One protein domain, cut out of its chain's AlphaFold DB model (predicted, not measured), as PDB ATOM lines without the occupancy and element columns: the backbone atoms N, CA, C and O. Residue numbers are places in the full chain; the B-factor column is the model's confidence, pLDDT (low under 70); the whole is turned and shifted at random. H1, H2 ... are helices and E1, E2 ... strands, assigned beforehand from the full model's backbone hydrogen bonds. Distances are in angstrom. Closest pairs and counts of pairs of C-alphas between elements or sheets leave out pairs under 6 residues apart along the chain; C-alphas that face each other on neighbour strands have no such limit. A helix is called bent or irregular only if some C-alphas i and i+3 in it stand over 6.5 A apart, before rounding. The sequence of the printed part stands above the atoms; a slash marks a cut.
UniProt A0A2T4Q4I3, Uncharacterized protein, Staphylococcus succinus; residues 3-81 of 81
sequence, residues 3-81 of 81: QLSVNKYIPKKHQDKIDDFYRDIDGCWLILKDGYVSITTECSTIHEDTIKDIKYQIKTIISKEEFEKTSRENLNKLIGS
ATOM      1  N   GLN A   3     191.745 161.375 212.713       95.75
ATOM      2  CA  GLN A   3     191.414 160.144 212.003       95.75
ATOM      3  C   GLN A   3     190.297 160.382 210.982       95.75
ATOM      4  O   GLN A   3     189.288 161.034 211.280       95.75
ATOM      5  N   LEU A   4     190.457 159.837 209.780       92.44
ATOM      6  CA  LEU A   4     189.457 159.869 208.723       92.44
ATOM      7  C   LEU A   4     188.870 158.470 208.518       92.44
ATOM      8  O   LEU A   4     189.543 157.449 208.598       92.44
ATOM      9  N   SER A   5     187.568 158.410 208.245       91.75
ATOM     10  CA  SER A   5     186.905 157.129 208.001       91.75
ATOM     11  C   SER A   5     187.211 156.630 206.589       91.75
ATOM     12  O   SER A   5     186.692 157.178 205.611       91.75
ATOM     13  N   VAL A   6     187.995 155.556 206.483       91.12
ATOM     14  CA  VAL A   6     188.279 154.859 205.214       91.12
ATOM     15  C   VAL A   6     186.975 154.508 204.492       91.12
ATOM     16  O   VAL A   6     186.795 154.861 203.331       91.12
ATOM     17  N   ASN A   7     186.001 153.942 205.208       90.19
ATOM     18  CA  ASN A   7     184.720 153.513 204.637       90.19
ATOM     19  C   ASN A   7     183.884 154.657 204.043       90.19
ATOM     20  O   ASN A   7     183.056 154.424 203.164       90.19
ATOM     21  N   LYS A   8     184.092 155.891 204.518       92.19
ATOM     22  CA  LYS A   8     183.379 157.083 204.044       92.19
ATOM     23  C   LYS A   8     184.022 157.698 202.801       92.19
ATOM     24  O   LYS A   8     183.319 158.258 201.961       92.19
ATOM     25  N   TYR A   9     185.348 157.653 202.707       91.62
ATOM     26  CA  TYR A   9     186.098 158.412 201.703       91.62
ATOM     27  C   TYR A   9     186.728 157.544 200.617       91.62
ATOM     28  O   TYR A   9     186.901 158.024 199.498       91.62
ATOM     29  N   ILE A  10     187.026 156.282 200.913       92.44
ATOM     30  CA  ILE A  10     187.703 155.361 200.006       92.44
ATOM     31  C   ILE A  10     186.674 154.387 199.408       92.44
ATOM     32  O   ILE A  10     185.896 153.785 200.149       92.44
ATOM     33  N   PRO A  11     186.628 154.205 198.076       92.56
ATOM     34  CA  PRO A  11     185.781 153.204 197.433       92.56
ATOM     35  C   PRO A  11     186.100 151.781 197.903       92.56
ATOM     36  O   PRO A  11     187.270 151.421 198.008       92.56
ATOM     37  N   LYS A  12     185.066 150.944 198.079       92.19
ATOM     38  CA  LYS A  12     185.170 149.568 198.616       92.19
ATOM     39  C   LYS A  12     186.305 148.729 198.020       92.19
ATOM     40  O   LYS A  12     187.033 148.100 198.769       92.19
ATOM     41  N   LYS A  13     186.499 148.785 196.699       91.81
ATOM     42  CA  LYS A  13     187.534 148.035 195.956       91.81
ATOM     43  C   LYS A  13     188.999 148.383 196.291       91.81
ATOM     44  O   LYS A  13     189.905 147.799 195.706       91.81
ATOM     45  N   HIS A  14     189.227 149.415 197.102       92.88
ATOM     46  CA  HIS A  14     190.560 149.814 197.552       92.88
ATOM     47  C   HIS A  14     190.707 149.751 199.076       92.88
ATOM     48  O   HIS A  14     191.820 149.891 199.561       92.88
ATOM     49  N   GLN A  15     189.618 149.574 199.835       93.81
ATOM     50  CA  GLN A  15     189.646 149.635 201.305       93.81
ATOM     51  C   GLN A  15     190.490 148.510 201.913       93.81
ATOM     52  O   GLN A  15     191.133 148.703 202.937       93.81
ATOM     53  N   ASP A  16     190.521 147.352 201.259       94.50
ATOM     54  CA  ASP A  16     191.327 146.189 201.620       94.50
ATOM     55  C   ASP A  16     192.836 146.465 201.597       94.50
ATOM     56  O   ASP A  16     193.576 145.780 202.302       94.50
ATOM     57  N   LYS A  17     193.264 147.494 200.860       95.06
ATOM     58  CA  LYS A  17     194.664 147.887 200.640       95.06
ATOM     59  C   LYS A  17     195.137 148.988 201.588       95.06
ATOM     60  O   LYS A  17     196.316 149.323 201.572       95.06
ATOM     61  N   ILE A  18     194.230 149.579 202.366       95.69
ATOM     62  CA  ILE A  18     194.519 150.713 203.252       95.69
ATOM     63  C   ILE A  18     194.731 150.205 204.671       95.69
ATOM     64  O   ILE A  18     193.908 149.443 205.181       95.69
ATOM     65  N   ASP A  19     195.823 150.638 205.288       96.44
ATOM     66  CA  ASP A  19     196.131 150.385 206.691       96.44
ATOM     67  C   ASP A  19     195.602 151.521 207.574       96.44
ATOM     68  O   ASP A  19     194.819 151.287 208.494       96.44
ATOM     69  N   ASP A  20     195.924 152.768 207.211       96.06
ATOM     70  CA  ASP A  20     195.525 153.952 207.972       96.06
ATOM     71  C   ASP A  20     195.124 155.131 207.067       96.06
ATOM     72  O   ASP A  20     195.574 155.266 205.926       96.06
ATOM     73  N   PHE A  21     194.238 155.994 207.567       96.81
ATOM     74  CA  PHE A  21     193.828 157.222 206.892       96.81
ATOM     75  C   PHE A  21     193.554 158.346 207.889       96.81
ATOM     76  O   PHE A  21     192.546 158.342 208.603       96.81
ATOM     77  N   TYR A  22     194.404 159.366 207.888       96.06
ATOM     78  CA  TYR A  22     194.300 160.499 208.801       96.06
ATOM     79  C   TYR A  22     194.620 161.823 208.104       96.06
ATOM     80  O   TYR A  22     195.021 161.882 206.946       96.06
ATOM     81  N   ARG A  23     194.374 162.923 208.810       95.50
ATOM     82  CA  ARG A  23     194.736 164.275 208.384       95.50
ATOM     83  C   ARG A  23     195.404 165.033 209.517       95.50
ATOM     84  O   ARG A  23     194.963 164.958 210.666       95.50
ATOM     85  N   ASP A  24     196.408 165.823 209.195       95.19
ATOM     86  CA  ASP A  24     197.027 166.777 210.108       95.19
ATOM     87  C   ASP A  24     197.090 168.179 209.483       95.19
ATOM     88  O   ASP A  24     196.221 168.538 208.678       95.19
ATOM     89  N   ILE A  25     198.028 169.004 209.957       95.31
ATOM     90  CA  ILE A  25     198.236 170.366 209.464       95.31
ATOM     91  C   ILE A  25     198.815 170.385 208.046       95.31
ATOM     92  O   ILE A  25     198.530 171.331 207.316       95.31
ATOM     93  N   ASP A  26     199.540 169.336 207.657       92.19
ATOM     94  CA  ASP A  26     200.273 169.255 206.396       92.19
ATOM     95  C   ASP A  26     199.442 168.597 205.295       92.19
ATOM     96  O   ASP A  26     199.763 168.713 204.119       92.19
ATOM     97  N   GLY A  27     198.357 167.903 205.641       94.38
ATOM     98  CA  GLY A  27     197.419 167.381 204.653       94.38
ATOM     99  C   GLY A  27     196.788 166.058 205.050       94.38
ATOM    100  O   GLY A  27     196.648 165.721 206.228       94.38
ATOM    101  N   CYS A  28     196.325 165.330 204.041       96.19
ATOM    102  CA  CYS A  28     195.724 164.012 204.161       96.19
ATOM    103  C   CYS A  28     196.787 162.941 203.917       96.19
ATOM    104  O   CYS A  28     197.455 162.953 202.889       96.19
ATOM    105  N   TRP A  29     196.873 161.989 204.834       96.19
ATOM    106  CA  TRP A  29     197.826 160.891 204.817       96.19
ATOM    107  C   TRP A  29     197.073 159.579 204.691       96.19
ATOM    108  O   TRP A  29     196.222 159.265 205.526       96.19
ATOM    109  N   LEU A  30     197.379 158.823 203.642       96.00
ATOM    110  CA  LEU A  30     196.842 157.494 203.392       96.00
ATOM    111  C   LEU A  30     197.990 156.486 203.424       96.00
ATOM    112  O   LEU A  30     198.881 156.522 202.574       96.00
ATOM    113  N   ILE A  31     197.944 155.588 204.402       96.56
ATOM    114  CA  ILE A  31     198.934 154.536 204.599       96.56
ATOM    115  C   ILE A  31     198.391 153.255 203.979       96.56
ATOM    116  O   ILE A  31     197.273 152.825 204.272       96.56
ATOM    117  N   LEU A  32     199.166 152.666 203.076       96.69
ATOM    118  CA  LEU A  32     198.845 151.406 202.426       96.69
ATOM    119  C   LEU A  32     199.348 150.243 203.277       96.69
ATOM    120  O   LEU A  32     200.378 150.347 203.940       96.69
ATOM    121  N   LYS A  33     198.646 149.114 203.207       96.75
ATOM    122  CA  LYS A  33     199.115 147.869 203.810       96.75
ATOM    123  C   LYS A  33     200.386 147.377 203.134       96.75
ATOM    124  O   LYS A  33     200.642 147.648 201.955       96.75
ATOM    125  N   ASP A  34     201.120 146.550 203.865       95.12
ATOM    126  CA  ASP A  34     202.227 145.792 203.304       95.12
ATOM    127  C   ASP A  34     201.784 144.995 202.072       95.12
ATOM    128  O   ASP A  34     200.711 144.394 202.032       95.12
ATOM    129  N   GLY A  35     202.625 145.030 201.041       94.75
ATOM    130  CA  GLY A  35     202.332 144.417 199.747       94.75
ATOM    131  C   GLY A  35     201.677 145.351 198.730       94.75
ATOM    132  O   GLY A  35     201.536 144.943 197.583       94.75
ATOM    133  N   TYR A  36     201.356 146.601 199.085       95.88
ATOM    134  CA  TYR A  36     200.826 147.595 198.145       95.88
ATOM    135  C   TYR A  36     201.727 148.824 198.020       95.88
ATOM    136  O   TYR A  36     202.385 149.237 198.975       95.88
ATOM    137  N   VAL A  37     201.744 149.409 196.822       95.75
ATOM    138  CA  VAL A  37     202.485 150.634 196.491       95.75
ATOM    139  C   VAL A  37     201.686 151.493 195.520       95.75
ATOM    140  O   VAL A  37     200.888 150.988 194.728       95.75
ATOM    141  N   SER A  38     201.909 152.803 195.568       93.75
ATOM    142  CA  SER A  38     201.475 153.717 194.514       93.75
ATOM    143  C   SER A  38     202.478 153.696 193.361       93.75
ATOM    144  O   SER A  38     203.661 153.931 193.589       93.75
ATOM    145  N   ILE A  39     202.027 153.492 192.118       90.56
ATOM    146  CA  ILE A  39     202.933 153.551 190.952       90.56
ATOM    147  C   ILE A  39     203.498 154.949 190.678       90.56
ATOM    148  O   ILE A  39     204.475 155.072 189.953       90.56
ATOM    149  N   THR A  40     202.864 156.008 191.189       87.38
ATOM    150  CA  THR A  40     203.277 157.393 190.910       87.38
ATOM    151  C   THR A  40     204.356 157.883 191.860       87.38
ATOM    152  O   THR A  40     205.168 158.719 191.475       87.38
ATOM    153  N   THR A  41     204.357 157.383 193.094       86.44
ATOM    154  CA  THR A  41     205.300 157.795 194.142       86.44
ATOM    155  C   THR A  41     206.239 156.674 194.566       86.44
ATOM    156  O   THR A  41     207.155 156.921 195.339       86.44
ATOM    157  N   GLU A  42     205.996 155.443 194.106       90.81
ATOM    158  CA  GLU A  42     206.736 154.229 194.481       90.81
ATOM    159  C   GLU A  42     206.772 153.991 196.003       90.81
ATOM    160  O   GLU A  42     207.640 153.304 196.536       90.81
ATOM    161  N   CYS A  43     205.793 154.551 196.721       91.94
ATOM    162  CA  CYS A  43     205.712 154.529 198.177       91.94
ATOM    163  C   CYS A  43     204.435 153.830 198.663       91.94
ATOM    164  O   CYS A  43     203.404 153.814 197.983       91.94
ATOM    165  N   SER A  44     204.487 153.301 199.889       94.81
ATOM    166  CA  SER A  44     203.315 152.813 200.638       94.81
ATOM    167  C   SER A  44     202.555 153.935 201.356       94.81
ATOM    168  O   SER A  44     201.585 153.677 202.058       94.81
ATOM    169  N   THR A  45     202.993 155.184 201.203       95.62
ATOM    170  CA  THR A  45     202.353 156.368 201.780       95.62
ATOM    171  C   THR A  45     201.961 157.314 200.659       95.62
ATOM    172  O   THR A  45     202.764 157.600 199.768       95.62
ATOM    173  N   ILE A  46     200.722 157.797 200.708       95.00
ATOM    174  CA  ILE A  46     200.208 158.833 199.816       95.00
ATOM    175  C   ILE A  46     199.851 160.038 200.686       95.00
ATOM    176  O   ILE A  46     199.003 159.935 201.573       95.00
ATOM    177  N   HIS A  47     200.503 161.169 200.423       95.62
ATOM    178  CA  HIS A  47     200.268 162.443 201.098       95.62
ATOM    179  C   HIS A  47     199.793 163.470 200.077       95.62
ATOM    180  O   HIS A  47     200.413 163.637 199.033       95.62
ATOM    181  N   GLU A  48     198.659 164.104 200.364       95.31
ATOM    182  CA  GLU A  48     198.027 165.081 199.480       95.31
ATOM    183  C   GLU A  48     197.322 166.174 200.290       95.31
ATOM    184  O   GLU A  48     196.822 165.924 201.392       95.31
ATOM    185  N   ASP A  49     197.170 167.364 199.713       94.25
ATOM    186  CA  ASP A  49     196.529 168.506 200.381       94.25
ATOM    187  C   ASP A  49     195.051 168.241 200.711       94.25
ATOM    188  O   ASP A  49     194.519 168.684 201.739       94.25
ATOM    189  N   THR A  50     194.351 167.499 199.843       94.12
ATOM    190  CA  THR A  50     192.915 167.254 199.984       94.12
ATOM    191  C   THR A  50     192.519 165.787 199.821       94.12
ATOM    192  O   THR A  50     193.117 165.001 199.090       94.12
ATOM    193  N   ILE A  51     191.389 165.418 200.436       92.56
ATOM    194  CA  ILE A  51     190.772 164.090 200.269       92.56
ATOM    195  C   ILE A  51     190.401 163.824 198.796       92.56
ATOM    196  O   ILE A  51     190.303 162.672 198.370       92.56
ATOM    197  N   LYS A  52     190.146 164.877 198.010       92.69
ATOM    198  CA  LYS A  52     189.827 164.744 196.585       92.69
ATOM    199  C   LYS A  52     191.038 164.223 195.811       92.69
ATOM    200  O   LYS A  52     190.861 163.345 194.969       92.69
ATOM    201  N   ASP A  53     192.224 164.709 196.142       93.69
ATOM    202  CA  ASP A  53     193.471 164.321 195.484       93.69
ATOM    203  C   ASP A  53     193.887 162.911 195.914       93.69
ATOM    204  O   ASP A  53     194.177 162.075 195.060       93.69
ATOM    205  N   ILE A  54     193.685 162.557 197.194       93.94
ATOM    206  CA  ILE A  54     193.787 161.159 197.655       93.94
ATOM    207  C   ILE A  54     192.921 160.227 196.795       93.94
ATOM    208  O   ILE A  54     193.391 159.200 196.315       93.94
ATOM    209  N   LYS A  55     191.654 160.583 196.535       91.62
ATOM    210  CA  LYS A  55     190.753 159.771 195.691       91.62
ATOM    211  C   LYS A  55     191.224 159.632 194.241       91.62
ATOM    212  O   LYS A  55     190.783 158.708 193.549       91.62
ATOM    213  N   TYR A  56     192.046 160.555 193.757       92.12
ATOM    214  CA  TYR A  56     192.669 160.434 192.450       92.12
ATOM    215  C   TYR A  56     193.847 159.456 192.512       92.12
ATOM    216  O   TYR A  56     193.866 158.496 191.739       92.12
ATOM    217  N   GLN A  57     194.734 159.628 193.496       93.31
ATOM    218  CA  GLN A  57     195.906 158.776 193.687       93.31
ATOM    219  C   GLN A  57     195.554 157.329 194.030       93.31
ATOM    220  O   GLN A  57     196.221 156.425 193.563       93.31
ATOM    221  N   ILE A  58     194.469 157.027 194.750       92.69
ATOM    222  CA  ILE A  58     194.158 155.619 195.084       92.69
ATOM    223  C   ILE A  58     193.992 154.692 193.865       92.69
ATOM    224  O   ILE A  58     194.036 153.469 193.998       92.69
ATOM    225  N   LYS A  59     193.766 155.254 192.670       91.38
ATOM    226  CA  LYS A  59     193.666 154.497 191.416       91.38
ATOM    227  C   LYS A  59     195.018 153.967 190.936       91.38
ATOM    228  O   LYS A  59     195.027 153.070 190.103       91.38
ATOM    229  N   THR A  60     196.114 154.516 191.448       92.88
ATOM    230  CA  THR A  60     197.498 154.158 191.121       92.88
ATOM    231  C   THR A  60     198.032 153.057 192.046       92.88
ATOM    232  O   THR A  60     199.151 152.589 191.860       92.88
ATOM    233  N   ILE A  61     197.243 152.624 193.038       95.12
ATOM    234  CA  ILE A  61     197.645 151.581 193.983       95.12
ATOM    235  C   ILE A  61     197.590 150.210 193.304       95.12
ATOM    236  O   ILE A  61     196.507 149.745 192.924       95.12
ATOM    237  N   ILE A  62     198.739 149.542 193.253       94.56
ATOM    238  CA  ILE A  62     198.902 148.160 192.786       94.56
ATOM    239  C   ILE A  62     199.634 147.320 193.835       94.56
ATOM    240  O   ILE A  62     200.142 147.855 194.826       94.56
ATOM    241  N   SER A  63     199.672 146.000 193.649       95.00
ATOM    242  CA  SER A  63     200.521 145.152 194.488       95.00
ATOM    243  C   SER A  63     202.007 145.361 194.167       95.00
ATOM    244  O   SER A  63     202.381 145.682 193.037       95.00
ATOM    245  N   LYS A  64     202.876 145.152 195.159       93.31
ATOM    246  CA  LYS A  64     204.336 145.175 194.979       93.31
ATOM    247  C   LYS A  64     204.786 144.155 193.933       93.31
ATOM    248  O   LYS A  64     205.632 144.474 193.108       93.31
ATOM    249  N   GLU A  65     204.161 142.980 193.903       92.69
ATOM    250  CA  GLU A  65     204.445 141.940 192.907       92.69
ATOM    251  C   GLU A  65     204.170 142.423 191.472       92.69
ATOM    252  O   GLU A  65     204.996 142.241 190.575       92.69
ATOM    253  N   GLU A  66     203.029 143.085 191.245       92.00
ATOM    254  CA  GLU A  66     202.697 143.678 189.945       92.00
ATOM    255  C   GLU A  66     203.672 144.798 189.561       92.00
ATOM    256  O   GLU A  66     204.067 144.904 188.393       92.00
ATOM    257  N   PHE A  67     204.084 145.616 190.534       91.38
ATOM    258  CA  PHE A  67     205.056 146.686 190.323       91.38
ATOM    259  C   PHE A  67     206.417 146.125 189.891       91.38
ATOM    260  O   PHE A  67     206.948 146.515 188.852       91.38
ATOM    261  N   GLU A  68     206.947 145.148 190.625       90.06
ATOM    262  CA  GLU A  68     208.228 144.498 190.331       90.06
ATOM    263  C   GLU A  68     208.224 143.799 188.968       90.06
ATOM    264  O   GLU A  68     209.183 143.919 188.198       90.06
ATOM    265  N   LYS A  69     207.126 143.110 188.631       91.25
ATOM    266  CA  LYS A  69     206.961 142.473 187.322       91.25
ATOM    267  C   LYS A  69     207.003 143.502 186.192       91.25
ATOM    268  O   LYS A  69     207.744 143.313 185.228       91.25
ATOM    269  N   THR A  70     206.260 144.599 186.332       85.31
ATOM    270  CA  THR A  70     206.210 145.679 185.334       85.31
ATOM    271  C   THR A  70     207.588 146.315 185.149       85.31
ATOM    272  O   THR A  70     208.059 146.475 184.021       85.31
ATOM    273  N   SER A  71     208.280 146.613 186.250       81.88
ATOM    274  CA  SER A  71     209.634 147.168 186.227       81.88
ATOM    275  C   SER A  71     210.628 146.224 185.544       81.88
ATOM    276  O   SER A  71     211.409 146.660 184.698       81.88
ATOM    277  N   ARG A  72     210.560 144.915 185.821       82.19
ATOM    278  CA  ARG A  72     211.415 143.906 185.175       82.19
ATOM    279  C   ARG A  72     211.148 143.769 183.677       82.19
ATOM    280  O   ARG A  72     212.092 143.672 182.896       82.19
ATOM    281  N   GLU A  73     209.884 143.767 183.260       86.19
ATOM    282  CA  GLU A  73     209.517 143.727 181.841       86.19
ATOM    283  C   GLU A  73     210.026 144.962 181.089       86.19
ATOM    284  O   GLU A  73     210.544 144.837 179.978       86.19
ATOM    285  N   ASN A  74     209.932 146.144 181.700       85.31
ATOM    286  CA  ASN A  74     210.446 147.380 181.117       85.31
ATOM    287  C   ASN A  74     211.979 147.372 181.001       85.31
ATOM    288  O   ASN A  74     212.505 147.741 179.952       85.31
ATOM    289  N   LEU A  75     212.697 146.879 182.016       81.44
ATOM    290  CA  LEU A  75     214.155 146.700 181.960       81.44
ATOM    291  C   LEU A  75     214.576 145.723 180.853       81.44
ATOM    292  O   LEU A  75     215.492 146.016 180.090       81.44
ATOM    293  N   ASN A  76     213.878 144.594 180.711       84.56
ATOM    294  CA  ASN A  76     214.170 143.621 179.656       84.56
ATOM    295  C   ASN A  76     213.989 144.214 178.248       84.56
ATOM    296  O   ASN A  76     214.777 143.909 177.356       84.56
ATOM    297  N   LYS A  77     212.984 145.079 178.043       85.69
ATOM    298  CA  LYS A  77     212.784 145.783 176.762       85.69
ATOM    299  C   LYS A  77     213.931 146.744 176.442       85.69
ATOM    300  O   LYS A  77     214.303 146.859 175.280       85.69
ATOM    301  N   LEU A  78     214.487 147.410 177.457       80.88
ATOM    302  CA  LEU A  78     215.608 148.344 177.302       80.88
ATOM    303  C   LEU A  78     216.935 147.635 177.005       80.88
ATOM    304  O   LEU A  78     217.741 148.171 176.260       80.88
ATOM    305  N   ILE A  79     217.163 146.451 177.582       84.69
ATOM    306  CA  ILE A  79     218.402 145.673 177.388       84.69
ATOM    307  C   ILE A  79     218.357 144.852 176.088       84.69
ATOM    308  O   ILE A  79     219.397 144.541 175.515       84.69
ATOM    309  N   GLY A  80     217.159 144.466 175.639       71.69
ATOM    310  CA  GLY A  80     216.944 143.700 174.408       71.69
ATOM    311  C   GLY A  80     216.751 144.539 173.137       71.69
ATOM    312  O   GLY A  80     216.462 143.946 172.097       71.69
ATOM    313  N   SER A  81     216.859 145.873 173.227       54.00
ATOM    314  CA  SER A  81     216.876 146.817 172.091       54.00
ATOM    315  C   SER A  81     218.303 147.258 171.788       54.00
ATOM    316  O   SER A  81     218.602 147.464 170.592       54.00
TER     317      SER A  81
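AT A GLANCE: This is residues 3 to 81 of the 81 residues of an uncharacterized protein of Staphylococcus succinus (UniProt A0A2T4Q4I3). A compact body with a helical arm: the three-stranded sheet E1, E2 and E4 has H3 packed over one face, the short H1 and H2 lie close to H3, and a small strand pair, E3 and E5, leads into H4. Residues 68 to 81, of which 68 to 79 belong to H4, stick out from the body and make the length. The printed part has 79 residues with four named helices and five named strands, in the order H1, H2, E1, E2, E3, E4, H3, E5, H4; the class is mixed, helices and strands. The larger sheet runs E1, E2, E4 and is antiparallel, as is the pair E3 and E5. The whole is loose, with a radius of gyration of the C-alphas of 14.4 A and spans of 48 by 23 by 18 A.

IN THESE COORDINATES: H1 is residues 6 to 9, with C-alpha 6 at (188.279, 154.859, 205.214), and H2 is residues 12 to 15. E1, residues 18 to 23, is 14.5 A long, and E2, residues 28 to 32, is 13.1 A long. E3 is residues 36 to 38 and E4 residues 45 to 48. H3, residues 51 to 60, is 15.1 A long and neither bent nor irregular, but only just: C-alphas 56 and 59 are 6.1 A apart. E5 is residues 61 to 63. H4, residues 64 to 79, is 22.5 A long and ends with C-alpha 79 at (218.402, 145.673, 177.388).

HOW THE PARTS SIT: E1 and E2 form an antiparallel hairpin, with N 22 and O 29 3.0 A apart, within hydrogen-bond range. E2 and E4 are antiparallel, with N 30 and O 46 2.9 A apart, within that range. H3 is on this sheet, in two layers, a helix on one face of a sheet: its height over the sheet is 8.0 A, and it lies over E4, slantwise to the strands at 34 degrees to E4 on the local plane. The closest C-alphas of E4 and H3 are those of Glu 48 and Ile 54, 6.1 A apart. H1 only grazes the sheet with its residues 6 to 9. H2 is not on the sheet; it is close to but not clearly touching H3, with the closest C-alphas, of His 14 and Ile 58, 7.3 A apart. E3 and E5 are antiparallel, with N 37 and O 62 3.0 A apart, within hydrogen-bond range. The closest C-alphas of E3 and H4 are those of Tyr 36 and Lys 64, 5.3 A apart; H4 is apart from H3. In H4 every O i to N i+4 pair is within hydrogen-bond range, in H3 4 of 6; H1 and H2 are too short for such a pair.

THE WHOLE: The C-alphas farthest apart are those of Gln 3 and Ser 81, at 49.2 A. Without residues 68 to 81, which stand free, the body spans 32 by 22 by 18 A. The printed part has no cut; no link is long, and the link from E3 to E4 is short but not tight. The mean pLDDT of the printed part is 91.6, and residue 81, the chain's last, is under 70.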